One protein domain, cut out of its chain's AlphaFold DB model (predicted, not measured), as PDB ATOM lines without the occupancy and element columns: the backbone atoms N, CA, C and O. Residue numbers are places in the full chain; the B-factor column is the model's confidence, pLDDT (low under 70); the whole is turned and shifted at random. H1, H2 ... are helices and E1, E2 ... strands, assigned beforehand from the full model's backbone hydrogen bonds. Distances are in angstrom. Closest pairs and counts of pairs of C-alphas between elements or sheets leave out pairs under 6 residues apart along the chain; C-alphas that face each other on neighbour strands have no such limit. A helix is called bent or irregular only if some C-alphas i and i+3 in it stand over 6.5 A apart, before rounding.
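Overview. This is residues 4 to 86 of the 87 residues of the protein "Subclass B3 metallo-beta-lactamase" of Pseudomonas sp. FW305-130 (UniProt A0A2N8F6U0). A flat-outlined domain, only just flat, has a small parallel strand pair, E1 and E2, near its middle; an antiparallel three-strand sheet, E3, E4 and E5, makes one end of the longest axis, and a long loop, residues 33 to 52, runs out past H2 at the other end and folds back to E2. H2 follows straight on from E1 and leads away from the three-strand sheet, while the short H1 lies off to one side, apart from that sheet. The printed part has 83 residues with two named helices and five named strands in the order H1, E1, H2, E2, E3, E4, E5; the larger sheet has the order E3, E4, E5. The class is mixed, helices and strands, with under half of the residues in named elements. The whole is compact, with a radius of gyration of the C-alphas of 13.3 A and spans of 41 by 31 by 17 A.

Along the chain. The printed part begins at Asp 4. H1 is residues 9 to 16, from C-alpha 9 at (77.530, 195.808, 162.034), and is 10.5 A long from first to last C-alpha. E1 is residues 21 to 23, 7.3 A long, ending with C-alpha 23 at (90.993, 199.289, 156.673). H2 follows at once as residues 24 to 32, 13.8 A long; it is irregular, with C-alphas 25 and 28 standing 7.0 A apart. E2 is residues 53 to 55, 6.6 A long, and E3 is residues 60 to 63, 10.1 A long. E4, residues 66 to 72, is the longest strand at 19.9 A. E5 is residues 81 to 84, 9.8 A long, ending with C-alpha 84 at (97.705, 195.248, 167.935).

Arrangement. E3, E4 and E5 form a meander, each strand the antiparallel neighbour of the one before, with E3 and E5 as edge strands. E3 and E4 are a hairpin with 152 degrees between their directions; N 61 and O 68 are within hydrogen-bond range at 2.9 A, and N 68 and O 61 at 2.8 A. E4 and E5 are a hairpin too, at 143 degrees, with N 71 and O 82 at 2.8 A and N 84 and O 69 at 2.9 A. The pairing is staggered: E4 pairs with E3 over residues 66 to 69 and with E5 over residues 69 to 72. Between the two sheets, the closest C-alphas of E1 and E5 are those of Gly 23 and Thr 81, 5.7 A apart, and those of E2 and E4 are Val 55 and Ala 70, 6.8 A apart. E1 and E2 are parallel neighbours at 36 degrees, with N 55 and O 22 at 3.0 A and N 22 and O 53 at 3.2 A. E1, H2 and E2 make a strand-helix-strand unit, two parallel neighbour strands with a helix between, and its crossover is right-handed. The closest C-alphas of H2 and E2 are those of Glu 24 and Thr 54, 4.8 A apart. H2 is only just on the three-strand sheet, which it only grazes with residues 24 to 26, with 5 pairs of C-alphas within 10 A. H1 is not on that sheet, and it is apart from H2 and E2. Every O i to N i+4 pair is within hydrogen-bond range in H1; in H2 it is 3 of 5.

Size, cuts and confidence. The C-alphas farthest apart are those of Lys 40, in the link from H2 to E2, and Asp 65, between E3 and E4, at 42.1 A. That link, 20 residues, is the long one; the link from E4 to E5 is short, and the other four are tight. The printed part has no cut. Its mean pLDDT is 98.6, and no printed residue is under 70.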
ATOM      1  N   ASP A   4      80.389 186.766 157.648       98.75
ATOM      2  CA  ASP A   4      80.601 186.005 158.879       98.75
ATOM      3  C   ASP A   4      81.316 186.815 159.973       98.75
ATOM      4  O   ASP A   4      81.322 186.425 161.141       98.75
ATOM      5  N   HIS A   5      81.865 187.979 159.620       98.88
ATOM      6  CA  HIS A   5      82.454 188.941 160.550       98.88
ATOM      7  C   HIS A   5      81.725 190.292 160.572       98.88
ATOM      8  O   HIS A   5      81.900 191.053 161.521       98.88
ATOM      9  N   THR A   6      80.926 190.614 159.547       98.88
ATOM     10  CA  THR A   6      80.288 191.935 159.376       98.88
ATOM     11  C   THR A   6      78.765 191.920 159.515       98.88
ATOM     12  O   THR A   6      78.159 192.990 159.575       98.88
ATOM     13  N   GLY A   7      78.132 190.744 159.597       98.62
ATOM     14  CA  GLY A   7      76.674 190.584 159.500       98.62
ATOM     15  C   GLY A   7      75.847 191.382 160.514       98.62
ATOM     16  O   GLY A   7      74.725 191.769 160.203       98.62
ATOM     17  N   GLY A   8      76.403 191.685 161.691       98.75
ATOM     18  CA  GLY A   8      75.734 192.473 162.735       98.75
ATOM     19  C   GLY A   8      76.084 193.966 162.759       98.75
ATOM     20  O   GLY A   8      75.555 194.700 163.589       98.75
ATOM     21  N   PHE A   9      76.988 194.449 161.898       98.94
ATOM     22  CA  PHE A   9      77.530 195.808 162.034       98.94
ATOM     23  C   PHE A   9      76.484 196.904 161.836       98.94
ATOM     24  O   PHE A   9      76.482 197.867 162.599       98.94
ATOM     25  N   ALA A  10      75.601 196.779 160.840       98.88
ATOM     26  CA  ALA A  10      74.570 197.786 160.582       98.88
ATOM     27  C   ALA A  10      73.587 197.913 161.760       98.88
ATOM     28  O   ALA A  10      73.298 199.027 162.195       98.88
ATOM     29  N   GLU A  11      73.136 196.776 162.300       98.88
ATOM     30  CA  GLU A  11      72.225 196.697 163.447       98.88
ATOM     31  C   GLU A  11      72.861 197.311 164.700       98.88
ATOM     32  O   GLU A  11      72.367 198.310 165.220       98.88
ATOM     33  N   ILE A  12      74.029 196.807 165.114       98.94
ATOM     34  CA  ILE A  12      74.721 197.281 166.322       98.94
ATOM     35  C   ILE A  12      75.054 198.772 166.214       98.94
ATOM     36  O   ILE A  12      74.906 199.519 167.184       98.94
ATOM     37  N   LYS A  13      75.493 199.238 165.037       98.88
ATOM     38  CA  LYS A  13      75.787 200.656 164.806       98.88
ATOM     39  C   LYS A  13      74.540 201.527 164.948       98.88
ATOM     40  O   LYS A  13      74.618 202.586 165.569       98.88
ATOM     41  N   GLN A  14      73.408 201.095 164.392       98.69
ATOM     42  CA  GLN A  14      72.143 201.818 164.510       98.69
ATOM     43  C   GLN A  14      71.670 201.899 165.966       98.69
ATOM     44  O   GLN A  14      71.221 202.960 166.394       98.69
ATOM     45  N   GLU A  15      71.779 200.808 166.722       98.81
ATOM     46  CA  GLU A  15      71.292 200.744 168.103       98.81
ATOM     47  C   GLU A  15      72.174 201.510 169.093       98.81
ATOM     48  O   GLU A  15      71.668 202.154 170.011       98.81
ATOM     49  N   SER A  16      73.495 201.456 168.913       98.81
ATOM     50  CA  SER A  16      74.456 202.029 169.865       98.81
ATOM     51  C   SER A  16      74.920 203.443 169.519       98.81
ATOM     52  O   SER A  16      75.430 204.149 170.388       98.81
ATOM     53  N   GLY A  17      74.810 203.855 168.252       98.62
ATOM     54  CA  GLY A  17      75.457 205.069 167.752       98.62
ATOM     55  C   GLY A  17      76.987 204.972 167.673       98.62
ATOM     56  O   GLY A  17      77.653 206.000 167.541       98.62
ATOM     57  N   ALA A  18      77.560 203.766 167.766       98.81
ATOM     58  CA  ALA A  18      79.002 203.554 167.680       98.81
ATOM     59  C   ALA A  18      79.578 203.942 166.308       98.81
ATOM     60  O   ALA A  18      78.897 203.930 165.281       98.81
ATOM     61  N   GLN A  19      80.880 204.234 166.290       98.88
ATOM     62  CA  GLN A  19      81.625 204.435 165.052       98.88
ATOM     63  C   GLN A  19      82.242 203.117 164.572       98.88
ATOM     64  O   GLN A  19      82.849 202.385 165.351       98.88
ATOM     65  N   LEU A  20      82.133 202.844 163.274       98.94
ATOM     66  CA  LEU A  20      82.813 201.751 162.591       98.94
ATOM     67  C   LEU A  20      84.146 202.243 162.020       98.94
ATOM     68  O   LEU A  20      84.180 203.161 161.192       98.94
ATOM     69  N   VAL A  21      85.230 201.584 162.432       98.94
ATOM     70  CA  VAL A  21      86.593 201.809 161.936       98.94
ATOM     71  C   VAL A  21      87.073 200.570 161.183       98.94
ATOM     72  O   VAL A  21      86.977 199.465 161.709       98.94
ATOM     73  N   ALA A  22      87.591 200.736 159.965       98.94
ATOM     74  CA  ALA A  22      88.061 199.620 159.137       98.94
ATOM     75  C   ALA A  22      89.209 200.026 158.197       98.94
ATOM     76  O   ALA A  22      89.395 201.211 157.915       98.94
ATOM     77  N   GLY A  23      89.959 199.049 157.683       98.81
ATOM     78  CA  GLY A  23      90.993 199.289 156.673       98.81
ATOM     79  C   GLY A  23      90.424 199.947 155.415       98.81
ATOM     80  O   GLY A  23      89.353 199.570 154.933       98.81
ATOM     81  N   GLU A  24      91.137 200.935 154.863       98.75
ATOM     82  CA  GLU A  24      90.644 201.786 153.762       98.75
ATOM     83  C   GLU A  24      90.124 200.982 152.559       98.75
ATOM     84  O   GLU A  24      89.077 201.307 151.996       98.75
ATOM     85  N   ARG A  25      90.816 199.901 152.187       98.75
ATOM     86  CA  ARG A  25      90.481 199.093 151.002       98.75
ATOM     87  C   ARG A  25      89.279 198.164 151.188       98.75
ATOM     88  O   ARG A  25      88.746 197.681 150.194       98.75
ATOM     89  N   ASP A  26      88.826 197.948 152.421       98.94
ATOM     90  CA  ASP A  26      87.619 197.170 152.726       98.94
ATOM     91  C   ASP A  26      86.363 198.048 152.789       98.94
ATOM     92  O   ASP A  26      85.244 197.530 152.803       98.94
ATOM     93  N   LYS A  27      86.520 199.379 152.772       98.88
ATOM     94  CA  LYS A  27      85.395 200.319 152.797       98.88
ATOM     95  C   LYS A  27      84.339 200.035 151.715       98.88
ATOM     96  O   LYS A  27      83.168 199.994 152.080       98.88
ATOM     97  N   PRO A  28      84.683 199.800 150.431       98.88
ATOM     98  CA  PRO A  28      83.668 199.533 149.410       98.88
ATOM     99  C   PRO A  28      82.846 198.271 149.694       98.88
ATOM    100  O   PRO A  28      81.648 198.254 149.433       98.88
ATOM    101  N   LEU A  29      83.469 197.239 150.273       98.88
ATOM    102  CA  LEU A  29      82.802 195.981 150.614       98.88
ATOM    103  C   LEU A  29      81.829 196.195 151.776       98.88
ATOM    104  O   LEU A  29      80.696 195.733 151.716       98.88
ATOM    105  N   LEU A  30      82.243 196.934 152.813       98.94
ATOM    106  CA  LEU A  30      81.390 197.270 153.959       98.94
ATOM    107  C   LEU A  30      80.197 198.141 153.550       98.94
ATOM    108  O   LEU A  30      79.067 197.863 153.942       98.94
ATOM    109  N   GLU A  31      80.440 199.167 152.733       98.88
ATOM    110  CA  GLU A  31      79.401 200.103 152.287       98.88
ATOM    111  C   GLU A  31      78.509 199.536 151.177       98.88
ATOM    112  O   GLU A  31      77.421 200.063 150.948       98.88
ATOM    113  N   GLY A  32      78.954 198.477 150.498       98.75
ATOM    114  CA  GLY A  32      78.195 197.778 149.466       98.75
ATOM    115  C   GLY A  32      77.519 196.486 149.934       98.75
ATOM    116  O   GLY A  32      76.554 196.067 149.302       98.75
ATOM    117  N   GLY A  33      77.988 195.867 151.019       98.75
ATOM    118  CA  GLY A  33      77.407 194.639 151.572       98.75
ATOM    119  C   GLY A  33      77.628 193.387 150.715       98.75
ATOM    120  O   GLY A  33      76.712 192.576 150.590       98.75
ATOM    121  N   TYR A  34      78.801 193.238 150.090       98.88
ATOM    122  CA  TYR A  34      79.069 192.186 149.099       98.88
ATOM    123  C   TYR A  34      80.442 191.511 149.263       98.88
ATOM    124  O   TYR A  34      81.356 192.061 149.884       98.88
ATOM    125  N   TYR A  35      80.609 190.338 148.638       98.81
ATOM    126  CA  TYR A  35      81.891 189.632 148.538       98.81
ATOM    127  C   TYR A  35      82.696 190.094 147.304       98.81
ATOM    128  O   TYR A  35      82.145 190.134 146.200       98.81
ATOM    129  N   PRO A  36      83.988 190.455 147.439       98.44
ATOM    130  CA  PRO A  36      84.780 190.980 146.325       98.44
ATOM    131  C   PRO A  36      85.028 189.911 145.249       98.44
ATOM    132  O   PRO A  36      85.559 188.841 145.541       98.44
ATOM    133  N   GLY A  37      84.691 190.211 143.994       98.25
ATOM    134  CA  GLY A  37      84.795 189.274 142.870       98.25
ATOM    135  C   GLY A  37      83.634 188.280 142.751       98.25
ATOM    136  O   GLY A  37      83.642 187.467 141.828       98.25
ATOM    137  N   ASP A  38      82.650 188.348 143.651       98.38
ATOM    138  CA  ASP A  38      81.400 187.583 143.581       98.38
ATOM    139  C   ASP A  38      80.210 188.439 144.060       98.38
ATOM    140  O   ASP A  38      79.391 188.045 144.889       98.38
ATOM    141  N   GLU A  39      80.120 189.672 143.553       98.31
ATOM    142  CA  GLU A  39      79.261 190.729 144.112       98.31
ATOM    143  C   GLU A  39      77.757 190.432 144.019       98.31
ATOM    144  O   GLU A  39      76.949 191.074 144.687       98.31
ATOM    145  N   LYS A  40      77.361 189.490 143.158       98.25
ATOM    146  CA  LYS A  40      75.956 189.114 142.932       98.25
ATOM    147  C   LYS A  40      75.507 187.930 143.784       98.25
ATOM    148  O   LYS A  40      74.321 187.599 143.756       98.25
ATOM    149  N   ASN A  41      76.421 187.274 144.491       98.50
ATOM    150  CA  ASN A  41      76.099 186.122 145.313       98.50
ATOM    151  C   ASN A  41      75.418 186.564 146.612       98.50
ATOM    152  O   ASN A  41      76.062 186.999 147.565       98.50
ATOM    153  N   ALA A  42      74.088 186.459 146.630       97.38
ATOM    154  CA  ALA A  42      73.266 186.896 147.752       97.38
ATOM    155  C   ALA A  42      73.526 186.100 149.043       97.38
ATOM    156  O   ALA A  42      73.358 186.661 150.122       97.38
ATOM    157  N   ASP A  43      73.987 184.847 148.945       98.56
ATOM    158  CA  ASP A  43      74.306 184.014 150.114       98.56
ATOM    159  C   ASP A  43      75.553 184.518 150.863       98.56
ATOM    160  O   ASP A  43      75.757 184.177 152.027       98.56
ATOM    161  N   LEU A  44      76.376 185.345 150.209       98.69
ATOM    162  CA  LEU A  44      77.540 186.018 150.796       98.69
ATOM    163  C   LEU A  44      77.272 187.496 151.130       98.69
ATOM    164  O   LEU A  44      78.166 188.194 151.617       98.69
ATOM    165  N   GLY A  45      76.063 187.986 150.846       98.69
ATOM    166  CA  GLY A  45      75.658 189.360 151.113       98.69
ATOM    167  C   GLY A  45      75.426 189.626 152.600       98.69
ATOM    168  O   GLY A  45      75.092 188.731 153.375       98.69
ATOM    169  N   PHE A  46      75.575 190.885 153.006       98.88
ATOM    170  CA  PHE A  46      75.284 191.341 154.370       98.88
ATOM    171  C   PHE A  46      74.726 192.772 154.363       98.88
ATOM    172  O   PHE A  46      74.942 193.500 153.392       98.88
ATOM    173  N   PRO A  47      74.006 193.212 155.416       98.81
ATOM    174  CA  PRO A  47      73.500 194.580 155.499       98.81
ATOM    175  C   PRO A  47      74.629 195.617 155.343       98.81
ATOM    176  O   PRO A  47      75.569 195.610 156.145       98.81
ATOM    177  N   PRO A  48      74.560 196.519 154.345       98.81
ATOM    178  CA  PRO A  48      75.598 197.519 154.139       98.81
ATOM    179  C   PRO A  48      75.738 198.457 155.337       98.81
ATOM    180  O   PRO A  48      74.751 198.866 155.953       98.81
ATOM    181  N   VAL A  49      76.971 198.852 155.642       98.94
ATOM    182  CA  VAL A  49      77.286 199.696 156.796       98.94
ATOM    183  C   VAL A  49      78.326 200.753 156.432       98.94
ATOM    184  O   VAL A  49      79.358 200.463 155.834       98.94
ATOM    185  N   LYS A  50      78.059 202.013 156.803       98.88
ATOM    186  CA  LYS A  50      79.001 203.119 156.570       98.88
ATOM    187  C   LYS A  50      80.236 202.995 157.450       98.88
ATOM    188  O   LYS A  50      80.094 202.778 158.654       98.88
ATOM    189  N   VAL A  51      81.409 203.246 156.878       98.88
ATOM    190  CA  VAL A  51      82.666 203.352 157.631       98.88
ATOM    191  C   VAL A  51      82.870 204.808 158.046       98.88
ATOM    192  O   VAL A  51      82.976 205.684 157.189       98.88
ATOM    193  N   ASP A  52      82.928 205.080 159.352       98.88
ATOM    194  CA  ASP A  52      83.086 206.454 159.865       98.88
ATOM    195  C   ASP A  52      84.544 206.904 159.846       98.88
ATOM    196  O   ASP A  52      84.832 208.089 159.680       98.88
ATOM    197  N   ARG A  53      85.473 205.954 159.994       98.81
ATOM    198  CA  ARG A  53      86.912 206.192 159.893       98.81
ATOM    199  C   ARG A  53      87.586 205.044 159.152       98.81
ATOM    200  O   ARG A  53      87.476 203.888 159.546       98.81
ATOM    201  N   THR A  54      88.330 205.371 158.108       98.88
ATOM    202  CA  THR A  54      89.270 204.431 157.492       98.88
ATOM    203  C   THR A  54      90.627 204.510 158.180       98.88
ATOM    204  O   THR A  54      91.011 205.588 158.640       98.88
ATOM    205  N   VAL A  55      91.356 203.396 158.221       98.88
ATOM    206  CA  VAL A  55      92.733 203.326 158.737       98.88
ATOM    207  C   VAL A  55      93.708 202.748 157.715       98.88
ATOM    208  O   VAL A  55      93.299 202.034 156.792       98.88
ATOM    209  N   LYS A  56      94.986 203.085 157.906       98.75
ATOM    210  CA  LYS A  56      96.174 202.570 157.207       98.75
ATOM    211  C   LYS A  56      97.180 202.001 158.208       98.75
ATOM    212  O   LYS A  56      96.984 202.107 159.418       98.75
ATOM    213  N   GLU A  57      98.262 201.422 157.699       98.81
ATOM    214  CA  GLU A  57      99.377 200.921 158.514       98.81
ATOM    215  C   GLU A  57      99.847 201.963 159.542       98.81
ATOM    216  O   GLU A  57     100.153 203.108 159.197       98.81
ATOM    217  N   GLY A  58      99.928 201.550 160.805       98.69
ATOM    218  CA  GLY A  58     100.407 202.361 161.920       98.69
ATOM    219  C   GLY A  58      99.390 203.353 162.491       98.69
ATOM    220  O   GLY A  58      99.683 203.987 163.511       98.69
ATOM    221  N   ASP A  59      98.201 203.497 161.894       98.81
ATOM    222  CA  ASP A  59      97.158 204.359 162.450       98.81
ATOM    223  C   ASP A  59      96.703 203.855 163.822       98.81
ATOM    224  O   ASP A  59      96.515 202.661 164.051       98.81
ATOM    225  N   LYS A  60      96.457 204.797 164.737       98.69
ATOM    226  CA  LYS A  60      96.030 204.495 166.107       98.69
ATOM    227  C   LYS A  60      94.563 204.813 166.341       98.69
ATOM    228  O   LYS A  60      94.069 205.875 165.942       98.69
ATOM    229  N   VAL A  61      93.870 203.915 167.029       98.69
ATOM    230  CA  VAL A  61      92.493 204.093 167.497       98.69
ATOM    231  C   VAL A  61      92.492 203.989 169.012       98.69
ATOM    232  O   VAL A  61      92.842 202.950 169.561       98.69
ATOM    233  N   THR A  62      92.099 205.067 169.682       98.38
ATOM    234  CA  THR A  62      92.105 205.156 171.146       98.38
ATOM    235  C   THR A  62      90.685 205.338 171.659       98.38
ATOM    236  O   THR A  62      89.951 206.189 171.154       98.38
ATOM    237  N   LEU A  63      90.318 204.570 172.683       98.12
ATOM    238  CA  LEU A  63      89.082 204.731 173.443       98.12
ATOM    239  C   LEU A  63      89.403 204.602 174.935       98.12
ATOM    240  O   LEU A  63      89.859 203.555 175.386       98.12
ATOM    241  N   GLY A  64      89.169 205.673 175.697       97.12
ATOM    242  CA  GLY A  64      89.591 205.732 177.095       97.12
ATOM    243  C   GLY A  64      91.117 205.673 177.218       97.12
ATOM    244  O   GLY A  64      91.819 206.493 176.632       97.12
ATOM    245  N   ASP A  65      91.611 204.705 177.980       97.12
ATOM    246  CA  ASP A  65      93.034 204.420 178.206       97.12
ATOM    247  C   ASP A  65      93.610 203.357 177.253       97.12
ATOM    248  O   ASP A  65      94.819 203.133 177.229       97.12
ATOM    249  N   THR A  66      92.767 202.729 176.433       98.00
ATOM    250  CA  THR A  66      93.164 201.651 175.524       98.00
ATOM    251  C   THR A  66      93.434 202.198 174.127       98.00
ATOM    252  O   THR A  66      92.639 202.967 173.582       98.00
ATOM    253  N   THR A  67      94.550 201.790 173.517       98.50
ATOM    254  CA  THR A  67      94.909 202.148 172.137       98.50
ATOM    255  C   THR A  67      95.234 200.908 171.322       98.50
ATOM    256  O   THR A  67      96.094 200.122 171.705       98.50
ATOM    257  N   LEU A  68      94.586 200.797 170.166       98.81
ATOM    258  CA  LEU A  68      94.865 199.794 169.149       98.81
ATOM    259  C   LEU A  68      95.688 200.421 168.015       98.81
ATOM    260  O   LEU A  68      95.396 201.546 167.593       98.81
ATOM    261  N   THR A  69      96.674 199.692 167.499       98.88
ATOM    262  CA  THR A  69      97.420 200.046 166.280       98.88
ATOM    263  C   THR A  69      96.934 199.176 165.123       98.88
ATOM    264  O   THR A  69      96.839 197.955 165.257       98.88
ATOM    265  N   ALA A  70      96.597 199.805 164.000       98.88
ATOM    266  CA  ALA A  70      96.220 199.120 162.770       98.88
ATOM    267  C   ALA A  70      97.466 198.641 162.016       98.88
ATOM    268  O   ALA A  70      98.384 199.426 161.780       98.88
ATOM    269  N   HIS A  71      97.453 197.389 161.567       98.88
ATOM    270  CA  HIS A  71      98.442 196.837 160.648       98.88
ATOM    271  C   HIS A  71      97.769 196.354 159.365       98.88
ATOM    272  O   HIS A  71      96.866 195.515 159.413       98.88
ATOM    273  N   GLU A  72      98.210 196.857 158.215       98.81
ATOM    274  CA  GLU A  72      97.764 196.395 156.905       98.81
ATOM    275  C   GLU A  72      98.302 194.986 156.646       98.81
ATOM    276  O   GLU A  72      99.486 194.769 156.389       98.81
ATOM    277  N   THR A  73      97.400 194.009 156.659       98.81
ATOM    278  CA  THR A  73      97.702 192.595 156.416       98.81
ATOM    279  C   THR A  73      96.855 192.043 155.263       98.81
ATOM    280  O   THR A  73      96.142 191.049 155.425       98.81
ATOM    281  N   PRO A  74      96.887 192.685 154.074       98.44
ATOM    282  CA  PRO A  74      96.008 192.343 152.962       98.44
ATOM    283  C   PRO A  74      96.265 190.926 152.437       98.44
ATOM    284  O   PRO A  74      97.374 190.400 152.496       98.44
ATOM    285  N   GLY A  75      95.225 190.318 151.871       98.38
ATOM    286  CA  GLY A  75      95.272 188.964 151.325       98.38
ATOM    287  C   GLY A  75      93.886 188.344 151.353       98.38
ATOM    288  O   GLY A  75      93.192 188.352 150.344       98.38
ATOM    289  N   HIS A  76      93.451 187.888 152.531       98.62
ATOM    290  CA  HIS A  76      92.113 187.315 152.723       98.62
ATOM    291  C   HIS A  76      90.981 188.287 152.337       98.62
ATOM    292  O   HIS A  76      89.962 187.876 151.799       98.62
ATOM    293  N   SER A  77      91.185 189.585 152.567       98.75
ATOM    294  CA  SER A  77      90.394 190.674 151.987       98.75
ATOM    295  C   SER A  77      91.325 191.844 151.621       98.75
ATOM    296  O   SER A  77      92.447 191.907 152.146       98.75
ATOM    297  N   PRO A  78      90.938 192.745 150.696       98.62
ATOM    298  CA  PRO A  78      91.838 193.786 150.197       98.62
ATOM    299  C   PRO A  78      92.228 194.823 151.260       98.62
ATOM    300  O   PRO A  78      93.324 195.377 151.173       98.62
ATOM    301  N   GLY A  79      91.362 195.084 152.245       98.75
ATOM    302  CA  GLY A  79      91.615 195.966 153.392       98.75
ATOM    303  C   GLY A  79      91.777 195.233 154.718       98.75
ATOM    304  O   GLY A  79      91.545 195.836 155.768       98.75
ATOM    305  N   CYS A  80      92.151 193.950 154.680       98.88
ATOM    306  CA  CYS A  80      92.372 193.153 155.882       98.88
ATOM    307  C   CYS A  80      93.363 193.867 156.815       98.88
ATOM    308  O   CYS A  80      94.458 194.248 156.398       98.88
ATOM    309  N   THR A  81      92.931 194.089 158.056       98.94
ATOM    310  CA  THR A  81      93.669 194.859 159.060       98.94
ATOM    311  C   THR A  81      93.794 194.023 160.325       98.94
ATOM    312  O   THR A  81      92.783 193.655 160.925       98.94
ATOM    313  N   SER A  82      95.024 193.737 160.739       98.88
ATOM    314  CA  SER A  82      95.310 193.165 162.055       98.88
ATOM    315  C   SER A  82      95.396 194.294 163.080       98.88
ATOM    316  O   SER A  82      95.974 195.338 162.792       98.88
ATOM    317  N   TRP A  83      94.844 194.095 164.276       98.81
ATOM    318  CA  TRP A  83      94.883 195.095 165.345       98.81
ATOM    319  C   TRP A  83      95.799 194.639 166.479       98.81
ATOM    320  O   TRP A  83      95.587 193.574 167.058       98.81
ATOM    321  N   GLU A  84      96.806 195.449 166.796       98.69
ATOM    322  CA  GLU A  84      97.705 195.248 167.935       98.69
ATOM    323  C   GLU A  84      97.235 196.086 169.131       98.69
ATOM    324  O   GLU A  84      96.854 197.244 168.971       98.69
ATOM    325  N   THR A  85      97.304 195.526 170.339       97.19
ATOM    326  CA  THR A  85      97.191 196.267 171.603       97.19
ATOM    327  C   THR A  85      98.243 195.762 172.580       97.19
ATOM    328  O   THR A  85      98.651 194.602 172.517       97.19
ATOM    329  N   THR A  86      98.662 196.613 173.511       89.69
ATOM    330  CA  THR A  86      99.427 196.182 174.687       89.69
ATOM    331  C   THR A  86      98.451 195.875 175.823       89.69
ATOM    332  O   THR A  86      97.465 196.595 175.987       89.69
TER     333      THR A  86